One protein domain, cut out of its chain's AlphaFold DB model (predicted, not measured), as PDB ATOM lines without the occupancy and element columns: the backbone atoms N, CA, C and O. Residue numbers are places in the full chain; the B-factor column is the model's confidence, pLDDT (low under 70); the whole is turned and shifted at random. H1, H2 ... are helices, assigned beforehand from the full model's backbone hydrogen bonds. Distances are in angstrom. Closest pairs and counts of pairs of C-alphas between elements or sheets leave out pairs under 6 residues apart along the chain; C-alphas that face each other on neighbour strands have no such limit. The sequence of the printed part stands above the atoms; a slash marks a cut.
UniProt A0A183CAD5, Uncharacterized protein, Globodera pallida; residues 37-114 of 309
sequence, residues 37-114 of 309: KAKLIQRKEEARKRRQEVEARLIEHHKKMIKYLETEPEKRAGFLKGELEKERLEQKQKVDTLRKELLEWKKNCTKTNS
ATOM      1  N   LYS A  37     165.804 133.350 155.055       71.12
ATOM      2  CA  LYS A  37     166.675 132.525 154.197       71.12
ATOM      3  C   LYS A  37     166.217 131.069 154.215       71.12
ATOM      4  O   LYS A  37     166.098 130.467 153.151       71.12
ATOM      5  N   ALA A  38     165.870 130.547 155.392       75.19
ATOM      6  CA  ALA A  38     165.319 129.200 155.540       75.19
ATOM      7  C   ALA A  38     164.015 129.024 154.738       75.19
ATOM      8  O   ALA A  38     163.895 128.093 153.946       75.19
ATOM      9  N   LYS A  39     163.081 129.987 154.834       79.12
ATOM     10  CA  LYS A  39     161.842 129.987 154.030       79.12
ATOM     11  C   LYS A  39     162.107 130.032 152.521       79.12
ATOM     12  O   LYS A  39     161.368 129.422 151.750       79.12
ATOM     13  N   LEU A  40     163.136 130.754 152.076       82.25
ATOM     14  CA  LEU A  40     163.494 130.828 150.658       82.25
ATOM     15  C   LEU A  40     164.081 129.508 150.142       82.25
ATOM     16  O   LEU A  40     163.723 129.074 149.047       82.25
ATOM     17  N   ILE A  41     164.960 128.876 150.923       83.94
ATOM     18  CA  ILE A  41     165.536 127.563 150.604       83.94
ATOM     19  C   ILE A  41     164.419 126.520 150.522       83.94
ATOM     20  O   ILE A  41     164.295 125.851 149.497       83.94
ATOM     21  N   GLN A  42     163.527 126.492 151.514       85.88
ATOM     22  CA  GLN A  42     162.371 125.598 151.539       85.88
ATOM     23  C   GLN A  42     161.484 125.760 150.295       85.88
ATOM     24  O   GLN A  42     161.139 124.777 149.644       85.88
ATOM     25  N   ARG A  43     161.162 127.000 149.898       83.94
ATOM     26  CA  ARG A  43     160.372 127.263 148.680       83.94
ATOM     27  C   ARG A  43     161.080 126.798 147.405       83.94
ATOM     28  O   ARG A  43     160.427 126.291 146.495       83.94
ATOM     29  N   LYS A  44     162.404 126.965 147.319       82.75
ATOM     30  CA  LYS A  44     163.196 126.482 146.175       82.75
ATOM     31  C   LYS A  44     163.204 124.956 146.103       82.75
ATOM     32  O   LYS A  44     163.080 124.404 145.012       82.75
ATOM     33  N   GLU A  45     163.343 124.282 147.235       87.56
ATOM     34  CA  GLU A  45     163.315 122.820 147.308       87.56
ATOM     35  C   GLU A  45     161.940 122.258 146.967       87.56
ATOM     36  O   GLU A  45     161.843 121.327 146.170       87.56
ATOM     37  N   GLU A  46     160.872 122.871 147.473       85.56
ATOM     38  CA  GLU A  46     159.507 122.481 147.132       85.56
ATOM     39  C   GLU A  46     159.239 122.640 145.627       85.56
ATOM     40  O   GLU A  46     158.675 121.744 144.998       85.56
ATOM     41  N   ALA A  47     159.720 123.725 145.012       79.81
ATOM     42  CA  ALA A  47     159.627 123.921 143.568       79.81
ATOM     43  C   ALA A  47     160.404 122.850 142.777       79.81
ATOM     44  O   ALA A  47     159.893 122.344 141.774       79.81
ATOM     45  N   ARG A  48     161.605 122.453 143.230       84.38
ATOM     46  CA  ARG A  48     162.343 121.332 142.615       84.38
ATOM     47  C   ARG A  48     161.577 120.021 142.745       84.38
ATOM     48  O   ARG A  48     161.469 119.300 141.759       84.38
ATOM     49  N   LYS A  49     161.016 119.737 143.922       90.19
ATOM     50  CA  LYS A  49     160.250 118.512 144.177       90.19
ATOM     51  C   LYS A  49     159.013 118.429 143.284       90.19
ATOM     52  O   LYS A  49     158.806 117.413 142.631       90.19
ATOM     53  N   ARG A  50     158.243 119.519 143.174       84.06
ATOM     54  CA  ARG A  50     157.084 119.595 142.267       84.06
ATOM     55  C   ARG A  50     157.489 119.372 140.812       84.06
ATOM     56  O   ARG A  50     156.805 118.652 140.092       84.06
ATOM     57  N   ARG A  51     158.620 119.938 140.380       81.50
ATOM     58  CA  ARG A  51     159.151 119.703 139.031       81.50
ATOM     59  C   ARG A  51     159.500 118.228 138.805       81.50
ATOM     60  O   ARG A  51     159.085 117.666 137.797       81.50
ATOM     61  N   GLN A  52     160.219 117.607 139.739       84.81
ATOM     62  CA  GLN A  52     160.583 116.189 139.659       84.81
ATOM     63  C   GLN A  52     159.350 115.278 139.638       84.81
ATOM     64  O   GLN A  52     159.322 114.306 138.893       84.81
ATOM     65  N   GLU A  53     158.308 115.604 140.403       87.12
ATOM     66  CA  GLU A  53     157.054 114.848 140.412       87.12
ATOM     67  C   GLU A  53     156.326 114.917 139.061       87.12
ATOM     68  O   GLU A  53     155.854 113.896 138.558       87.12
ATOM     69  N   VAL A  54     156.273 116.099 138.439       85.25
ATOM     70  CA  VAL A  54     155.691 116.266 137.098       85.25
ATOM     71  C   VAL A  54     156.483 115.474 136.056       85.25
ATOM     72  O   VAL A  54     155.886 114.772 135.239       85.25
ATOM     73  N   GLU A  55     157.816 115.529 136.103       82.00
ATOM     74  CA  GLU A  55     158.683 114.757 135.205       82.00
ATOM     75  C   GLU A  55     158.508 113.242 135.413       82.00
ATOM     76  O   GLU A  55     158.372 112.497 134.440       82.00
ATOM     77  N   ALA A  56     158.409 112.778 136.661       86.38
ATOM     78  CA  ALA A  56     158.168 111.374 136.982       86.38
ATOM     79  C   ALA A  56     156.813 110.879 136.450       86.38
ATOM     80  O   ALA A  56     156.753 109.819 135.823       86.38
ATOM     81  N   ARG A  57     155.739 111.666 136.620       87.19
ATOM     82  CA  ARG A  57     154.412 111.350 136.060       87.19
ATOM     83  C   ARG A  57     154.441 111.275 134.540       87.19
ATOM     84  O   ARG A  57     153.839 110.374 133.964       87.19
ATOM     85  N   LEU A  58     155.167 112.184 133.892       85.50
ATOM     86  CA  LEU A  58     155.320 112.179 132.442       85.50
ATOM     87  C   LEU A  58     156.044 110.914 131.966       85.50
ATOM     88  O   LEU A  58     155.600 110.284 131.008       85.50
ATOM     89  N   ILE A  59     157.122 110.511 132.643       87.25
ATOM     90  CA  ILE A  59     157.859 109.277 132.333       87.25
ATOM     91  C   ILE A  59     156.967 108.047 132.530       87.25
ATOM     92  O   ILE A  59     156.942 107.161 131.676       87.25
ATOM     93  N   GLU A  60     156.219 107.977 133.632       90.19
ATOM     94  CA  GLU A  60     155.308 106.860 133.901       90.19
ATOM     95  C   GLU A  60     154.191 106.776 132.855       90.19
ATOM     96  O   GLU A  60     153.880 105.689 132.363       90.19
ATOM     97  N   HIS A  61     153.639 107.920 132.455       87.44
ATOM     98  CA  HIS A  61     152.649 108.002 131.388       87.44
ATOM     99  C   HIS A  61     153.200 107.464 130.058       87.44
ATOM    100  O   HIS A  61     152.576 106.617 129.418       87.44
ATOM    101  N   HIS A  62     154.420 107.861 129.682       85.06
ATOM    102  CA  HIS A  62     155.082 107.341 128.483       85.06
ATOM    103  C   HIS A  62     155.327 105.830 128.563       85.06
ATOM    104  O   HIS A  62     155.111 105.127 127.577       85.06
ATOM    105  N   LYS A  63     155.717 105.301 129.729       86.31
ATOM    106  CA  LYS A  63     155.870 103.849 129.929       86.31
ATOM    107  C   LYS A  63     154.546 103.104 129.743       86.31
ATOM    108  O   LYS A  63     154.529 102.064 129.088       86.31
ATOM    109  N   LYS A  64     153.439 103.632 130.281       85.81
ATOM    110  CA  LYS A  64     152.093 103.059 130.088       85.81
ATOM    111  C   LYS A  64     151.690 103.070 128.614       85.81
ATOM    112  O   LYS A  64     151.213 102.054 128.121       85.81
ATOM    113  N   MET A  65     151.961 104.166 127.909       76.50
ATOM    114  CA  MET A  65     151.715 104.292 126.471       76.50
ATOM    115  C   MET A  65     152.512 103.285 125.638       76.50
ATOM    116  O   MET A  65     151.944 102.634 124.766       76.50
ATOM    117  N   ILE A  66     153.807 103.113 125.919       81.50
ATOM    118  CA  ILE A  66     154.653 102.125 125.230       81.50
ATOM    119  C   ILE A  66     154.119 100.709 125.469       81.50
ATOM    120  O   ILE A  66     153.918  99.965 124.514       81.50
ATOM    121  N   LYS A  67     153.795 100.369 126.723       84.25
ATOM    122  CA  LYS A  67     153.233  99.059 127.072       84.25
ATOM    123  C   LYS A  67     151.893  98.799 126.377       84.25
ATOM    124  O   LYS A  67     151.680  97.711 125.858       84.25
ATOM    125  N   TYR A  68     151.008  99.796 126.336       72.94
ATOM    126  CA  TYR A  68     149.718  99.696 125.646       72.94
ATOM    127  C   TYR A  68     149.898  99.470 124.141       72.94
ATOM    128  O   TYR A  68     149.240  98.612 123.550       72.94
ATOM    129  N   LEU A  69     150.844 100.194 123.530       69.38
ATOM    130  CA  LEU A  69     151.209  99.995 122.135       69.38
ATOM    131  C   LEU A  69     151.688  98.560 121.908       69.38
ATOM    132  O   LEU A  69     151.230  97.932 120.955       69.38
ATOM    133  N   GLU A  70     152.583  98.029 122.738       78.25
ATOM    134  CA  GLU A  70     153.120  96.663 122.620       78.25
ATOM    135  C   GLU A  70     152.044  95.570 122.720       78.25
ATOM    136  O   GLU A  70     152.143  94.572 122.010       78.25
ATOM    137  N   THR A  71     151.006  95.762 123.538       77.19
ATOM    138  CA  THR A  71     149.989  94.727 123.792       77.19
ATOM    139  C   THR A  71     148.879  94.621 122.742       77.19
ATOM    140  O   THR A  71     148.308  93.544 122.604       77.19
ATOM    141  N   GLU A  72     148.556  95.682 121.991       65.88
ATOM    142  CA  GLU A  72     147.439  95.659 121.023       65.88
ATOM    143  C   GLU A  72     147.790  96.328 119.678       65.88
ATOM    144  O   GLU A  72     147.360  97.451 119.401       65.88
ATOM    145  N   PRO A  73     148.559  95.659 118.794       64.00
ATOM    146  CA  PRO A  73     149.004  96.236 117.525       64.00
ATOM    147  C   PRO A  73     147.877  96.523 116.518       64.00
ATOM    148  O   PRO A  73     148.030  97.414 115.685       64.00
ATOM    149  N   GLU A  74     146.738  95.831 116.608       63.53
ATOM    150  CA  GLU A  74     145.652  95.918 115.616       63.53
ATOM    151  C   GLU A  74     144.663  97.070 115.866       63.53
ATOM    152  O   GLU A  74     144.022  97.551 114.933       63.53
ATOM    153  N   LYS A  75     144.606  97.617 117.089       60.19
ATOM    154  CA  LYS A  75     143.796  98.813 117.409       60.19
ATOM    155  C   LYS A  75     144.555 100.137 117.180       60.19
ATOM    156  O   LYS A  75     144.026 101.220 117.441       60.19
ATOM    157  N   ARG A  76     145.796 100.073 116.666       56.12
ATOM    158  CA  ARG A  76     146.783 101.176 116.651       56.12
ATOM    159  C   ARG A  76     146.512 102.349 115.709       56.12
ATOM    160  O   ARG A  76     147.002 103.439 115.985       56.12
ATOM    161  N   ALA A  77     145.801 102.174 114.598       55.34
ATOM    162  CA  ALA A  77     145.834 103.196 113.543       55.34
ATOM    163  C   ALA A  77     144.862 104.374 113.759       55.34
ATOM    164  O   ALA A  77     145.166 105.492 113.350       55.34
ATOM    165  N   GLY A  78     143.714 104.143 114.409       57.84
ATOM    166  CA  GLY A  78     142.660 105.158 114.566       57.84
ATOM    167  C   GLY A  78     142.578 105.779 115.962       57.84
ATOM    168  O   GLY A  78     142.526 106.998 116.095       57.84
ATOM    169  N   PHE A  79     142.605 104.949 117.008       55.19
ATOM    170  CA  PHE A  79     142.352 105.377 118.391       55.19
ATOM    171  C   PHE A  79     143.530 106.162 118.992       55.19
ATOM    172  O   PHE A  79     143.367 107.210 119.609       55.19
ATOM    173  N   LEU A  80     144.751 105.702 118.717       56.09
ATOM    174  CA  LEU A  80     145.971 106.244 119.314       56.09
ATOM    175  C   LEU A  80     146.417 107.586 118.739       56.09
ATOM    176  O   LEU A  80     147.179 108.283 119.397       56.09
ATOM    177  N   LYS A  81     145.967 107.979 117.544       60.31
ATOM    178  CA  LYS A  81     146.347 109.281 116.982       60.31
ATOM    179  C   LYS A  81     145.498 110.410 117.567       60.31
ATOM    180  O   LYS A  81     146.050 111.434 117.942       60.31
ATOM    181  N   GLY A  82     144.188 110.201 117.715       68.00
ATOM    182  CA  GLY A  82     143.274 111.218 118.246       68.00
ATOM    183  C   GLY A  82     143.420 111.443 119.752       68.00
ATOM    184  O   GLY A  82     143.560 112.583 120.191       68.00
ATOM    185  N   GLU A  83     143.436 110.367 120.543       72.19
ATOM    186  CA  GLU A  83     143.497 110.454 122.010       72.19
ATOM    187  C   GLU A  83     144.860 110.992 122.483       72.19
ATOM    188  O   GLU A  83     144.931 111.902 123.308       72.19
ATOM    189  N   LEU A  84     145.954 110.501 121.886       70.06
ATOM    190  CA  LEU A  84     147.308 110.933 122.230       70.06
ATOM    191  C   LEU A  84     147.581 112.373 121.788       70.06
ATOM    192  O   LEU A  84     148.255 113.111 122.504       70.06
ATOM    193  N   GLU A  85     147.080 112.797 120.622       74.69
ATOM    194  CA  GLU A  85     147.206 114.195 120.198       74.69
ATOM    195  C   GLU A  85     146.392 115.125 121.098       74.69
ATOM    196  O   GLU A  85     146.887 116.199 121.448       74.69
ATOM    197  N   LYS A  86     145.200 114.698 121.535       83.44
ATOM    198  CA  LYS A  86     144.371 115.439 122.491       83.44
ATOM    199  C   LYS A  86     145.084 115.608 123.832       83.44
ATOM    200  O   LYS A  86     145.207 116.732 124.315       83.44
ATOM    201  N   GLU A  87     145.627 114.534 124.393       79.69
ATOM    202  CA  GLU A  87     146.350 114.594 125.664       79.69
ATOM    203  C   GLU A  87     147.667 115.376 125.543       79.69
ATOM    204  O   GLU A  87     148.000 116.189 126.407       79.69
ATOM    205  N   ARG A  88     148.399 115.223 124.432       78.75
ATOM    206  CA  ARG A  88     149.604 116.018 124.159       78.75
ATOM    207  C   ARG A  88     149.276 117.505 124.058       78.75
ATOM    208  O   ARG A  88     150.063 118.328 124.525       78.75
ATOM    209  N   LEU A  89     148.149 117.857 123.443       79.75
ATOM    210  CA  LEU A  89     147.695 119.241 123.334       79.75
ATOM    211  C   LEU A  89     147.301 119.800 124.704       79.75
ATOM    212  O   LEU A  89     147.704 120.913 125.029       79.75
ATOM    213  N   GLU A  90     146.607 119.017 125.528       86.25
ATOM    214  CA  GLU A  90     146.242 119.404 126.892       86.25
ATOM    215  C   GLU A  90     147.482 119.615 127.778       86.25
ATOM    216  O   GLU A  90     147.604 120.629 128.467       86.25
ATOM    217  N   GLN A  91     148.458 118.704 127.721       76.44
ATOM    218  CA  GLN A  91     149.729 118.848 128.439       76.44
ATOM    219  C   GLN A  91     150.518 120.065 127.945       76.44
ATOM    220  O   GLN A  91     151.054 120.827 128.749       76.44
ATOM    221  N   LYS A  92     150.548 120.298 126.627       81.94
ATOM    222  CA  LYS A  92     151.183 121.484 126.041       81.94
ATOM    223  C   LYS A  92     150.520 122.772 126.532       81.94
ATOM    224  O   LYS A  92     151.228 123.685 126.945       81.94
ATOM    225  N   GLN A  93     149.188 122.820 126.569       89.00
ATOM    226  CA  GLN A  93     148.439 123.954 127.115       89.00
ATOM    227  C   GLN A  93     148.767 124.189 128.593       89.00
ATOM    228  O   GLN A  93     149.051 125.322 128.971       89.00
ATOM    229  N   LYS A  94     148.813 123.136 129.420       84.88
ATOM    230  CA  LYS A  94     149.203 123.245 130.838       84.88
ATOM    231  C   LYS A  94     150.619 123.804 131.004       84.88
ATOM    232  O   LYS A  94     150.833 124.692 131.828       84.88
ATOM    233  N   VAL A  95     151.577 123.333 130.204       79.56
ATOM    234  CA  VAL A  95     152.960 123.840 130.217       79.56
ATOM    235  C   VAL A  95     153.027 125.305 129.780       79.56
ATOM    236  O   VAL A  95     153.747 126.091 130.396       79.56
ATOM    237  N   ASP A  96     152.276 125.695 128.752       81.50
ATOM    238  CA  ASP A  96     152.244 127.079 128.270       81.50
ATOM    239  C   ASP A  96     151.586 128.027 129.289       81.50
ATOM    240  O   ASP A  96     152.081 129.140 129.489       81.50
ATOM    241  N   THR A  97     150.547 127.581 130.002       90.19
ATOM    242  CA  THR A  97     149.951 128.319 131.129       90.19
ATOM    243  C   THR A  97     150.961 128.519 132.257       90.19
ATOM    244  O   THR A  97     151.208 129.655 132.657       90.19
ATOM    245  N   LEU A  98     151.647 127.456 132.695       80.19
ATOM    246  CA  LEU A  98     152.680 127.553 133.736       80.19
ATOM    247  C   LEU A  98     153.841 128.471 133.327       80.19
ATOM    248  O   LEU A  98     154.391 129.194 134.158       80.19
ATOM    249  N   ARG A  99     154.227 128.481 132.045       82.19
ATOM    250  CA  ARG A  99     155.244 129.411 131.527       82.19
ATOM    251  C   ARG A  99     154.782 130.862 131.585       82.19
ATOM    252  O   ARG A  99     155.594 131.721 131.927       82.19
ATOM    253  N   LYS A 100     153.516 131.142 131.258       86.75
ATOM    254  CA  LYS A 100     152.935 132.490 131.373       86.75
ATOM    255  C   LYS A 100     152.899 132.950 132.825       86.75
ATOM    256  O   LYS A 100     153.416 134.028 133.103       86.75
ATOM    257  N   GLU A 101     152.403 132.117 133.736       84.19
ATOM    258  CA  GLU A 101     152.395 132.406 135.175       84.19
ATOM    259  C   GLU A 101     153.810 132.649 135.709       84.19
ATOM    260  O   GLU A 101     154.047 133.605 136.442       84.19
ATOM    261  N   LEU A 102     154.789 131.840 135.292       80.69
ATOM    262  CA  LEU A 102     156.188 132.040 135.665       80.69
ATOM    263  C   LEU A 102     156.741 133.368 135.129       80.69
ATOM    264  O   LEU A 102     157.509 134.040 135.820       80.69
ATOM    265  N   LEU A 103     156.390 133.746 133.898       77.50
ATOM    266  CA  LEU A 103     156.829 135.000 133.291       77.50
ATOM    267  C   LEU A 103     156.188 136.209 133.983       77.50
ATOM    268  O   LEU A 103     156.864 137.205 134.225       77.50
ATOM    269  N   GLU A 104     154.911 136.114 134.330       75.94
ATOM    270  CA  GLU A 104     154.180 137.129 135.084       75.94
ATOM    271  C   GLU A 104     154.713 137.262 136.511       75.94
ATOM    272  O   GLU A 104     155.006 138.368 136.966       75.94
ATOM    273  N   TRP A 105     154.978 136.139 137.178       73.75
ATOM    274  CA  TRP A 105     155.645 136.113 138.474       73.75
ATOM    275  C   TRP A 105     157.029 136.764 138.408       73.75
ATOM    276  O   TRP A 105     157.352 137.600 139.252       73.75
ATOM    277  N   LYS A 106     157.831 136.459 137.377       66.25
ATOM    278  CA  LYS A 106     159.133 137.109 137.152       66.25
ATOM    279  C   LYS A 106     158.988 138.618 136.962       66.25
ATOM    280  O   LYS A 106     159.707 139.363 137.622       66.25
ATOM    281  N   LYS A 107     158.045 139.062 136.123       66.88
ATOM    282  CA  LYS A 107     157.752 140.488 135.895       66.88
ATOM    283  C   LYS A 107     157.340 141.199 137.186       66.88
ATOM    284  O   LYS A 107     157.803 142.307 137.459       66.88
ATOM    285  N   ASN A 108     156.509 140.562 138.005       59.34
ATOM    286  CA  ASN A 108     156.086 141.120 139.286       59.34
ATOM    287  C   ASN A 108     157.246 141.165 140.301       59.34
ATOM    288  O   ASN A 108     157.410 142.135 141.041       59.34
ATOM    289  N   CYS A 109     158.123 140.157 140.283       51.66
ATOM    290  CA  CYS A 109     159.321 140.117 141.121       51.66
ATOM    291  C   CYS A 109     160.310 141.245 140.763       51.66
ATOM    292  O   CYS A 109     160.827 141.903 141.665       51.66
ATOM    293  N   THR A 110     160.495 141.549 139.472       53.03
ATOM    294  CA  THR A 110     161.302 142.696 139.009       53.03
ATOM    295  C   THR A 110     160.665 144.054 139.304       53.03
ATOM    296  O   THR A 110     161.376 145.030 139.496       53.03
ATOM    297  N   LYS A 111     159.332 144.145 139.397       53.16
ATOM    298  CA  LYS A 111     158.653 145.384 139.825       53.16
ATOM    299  C   LYS A 111     158.835 145.655 141.324       53.16
ATOM    300  O   LYS A 111     158.781 146.799 141.767       53.16
ATOM    301  N   THR A 112     159.071 144.597 142.101       53.53
ATOM    302  CA  THR A 112     159.239 144.664 143.559       53.53
ATOM    303  C   THR A 112     160.680 144.992 143.963       53.53
ATOM    304  O   THR A 112     160.876 145.661 144.975       53.53
ATOM    305  N   ASN A 113     161.681 144.562 143.186       56.03
ATOM    306  CA  ASN A 113     163.099 144.785 143.477       56.03
ATOM    307  C   ASN A 113     163.809 145.416 142.274       56.03
ATOM    308  O   ASN A 113     163.821 144.823 141.197       56.03
ATOM    309  N   SER A 114     164.444 146.567 142.475       63.19
ATOM    310  CA  SER A 114     165.284 147.233 141.475       63.19
ATOM    311  C   SER A 114     166.715 147.333 141.997       63.19
ATOM    312  O   SER A 114     166.932 147.784 143.121       63.19
TER     313      SER A 114
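Overview. This is residues 37 to 114 of the 309 residues of an uncharacterized protein of Globodera pallida (UniProt A0A183CAD5). Two long, nearly straight helices, H1 and H2, make a narrow, open U: H1 runs the length of the model, the chain turns at residues 72 to 78, and H2 runs back beside H1 with a gap between them. The printed part has 78 residues with two named helices, H1 then H2, and no named strand; its class is all helix. It is extended, with a radius of gyration of the C-alphas of 18.5 A, and a rod spanning 60 by 23 by 10 A.

Arrangement. H1, residues 37 to 71, and H2, residues 79 to 112, are near each other, with 5 pairs of C-alphas within 10 A and no pair within 8 A. A short link of 7 residues joins them. Residues 37 to 57 of H1 stand free, and so do residues 92 to 114, of which 92 to 112 belong to H2. In H1 every O i to N i+4 pair is within hydrogen-bond range; in H2, 29 of 30 are.

Along the chain. H1 measures 51.3 A from C-alpha 37 at (166.675, 132.525, 154.197) to C-alpha 71 at (149.989, 94.727, 123.792). H2 measures 49.6 A and ends with C-alpha 112 at (159.239, 144.664, 143.559).

Size, cuts and confidence. The two C-alphas farthest apart, of Glu 74 and Ser 114, are 60.7 A apart. The printed part has no cut. Residue 69, residues 72 to 82 and residues 106 to 114 have pLDDT under 70.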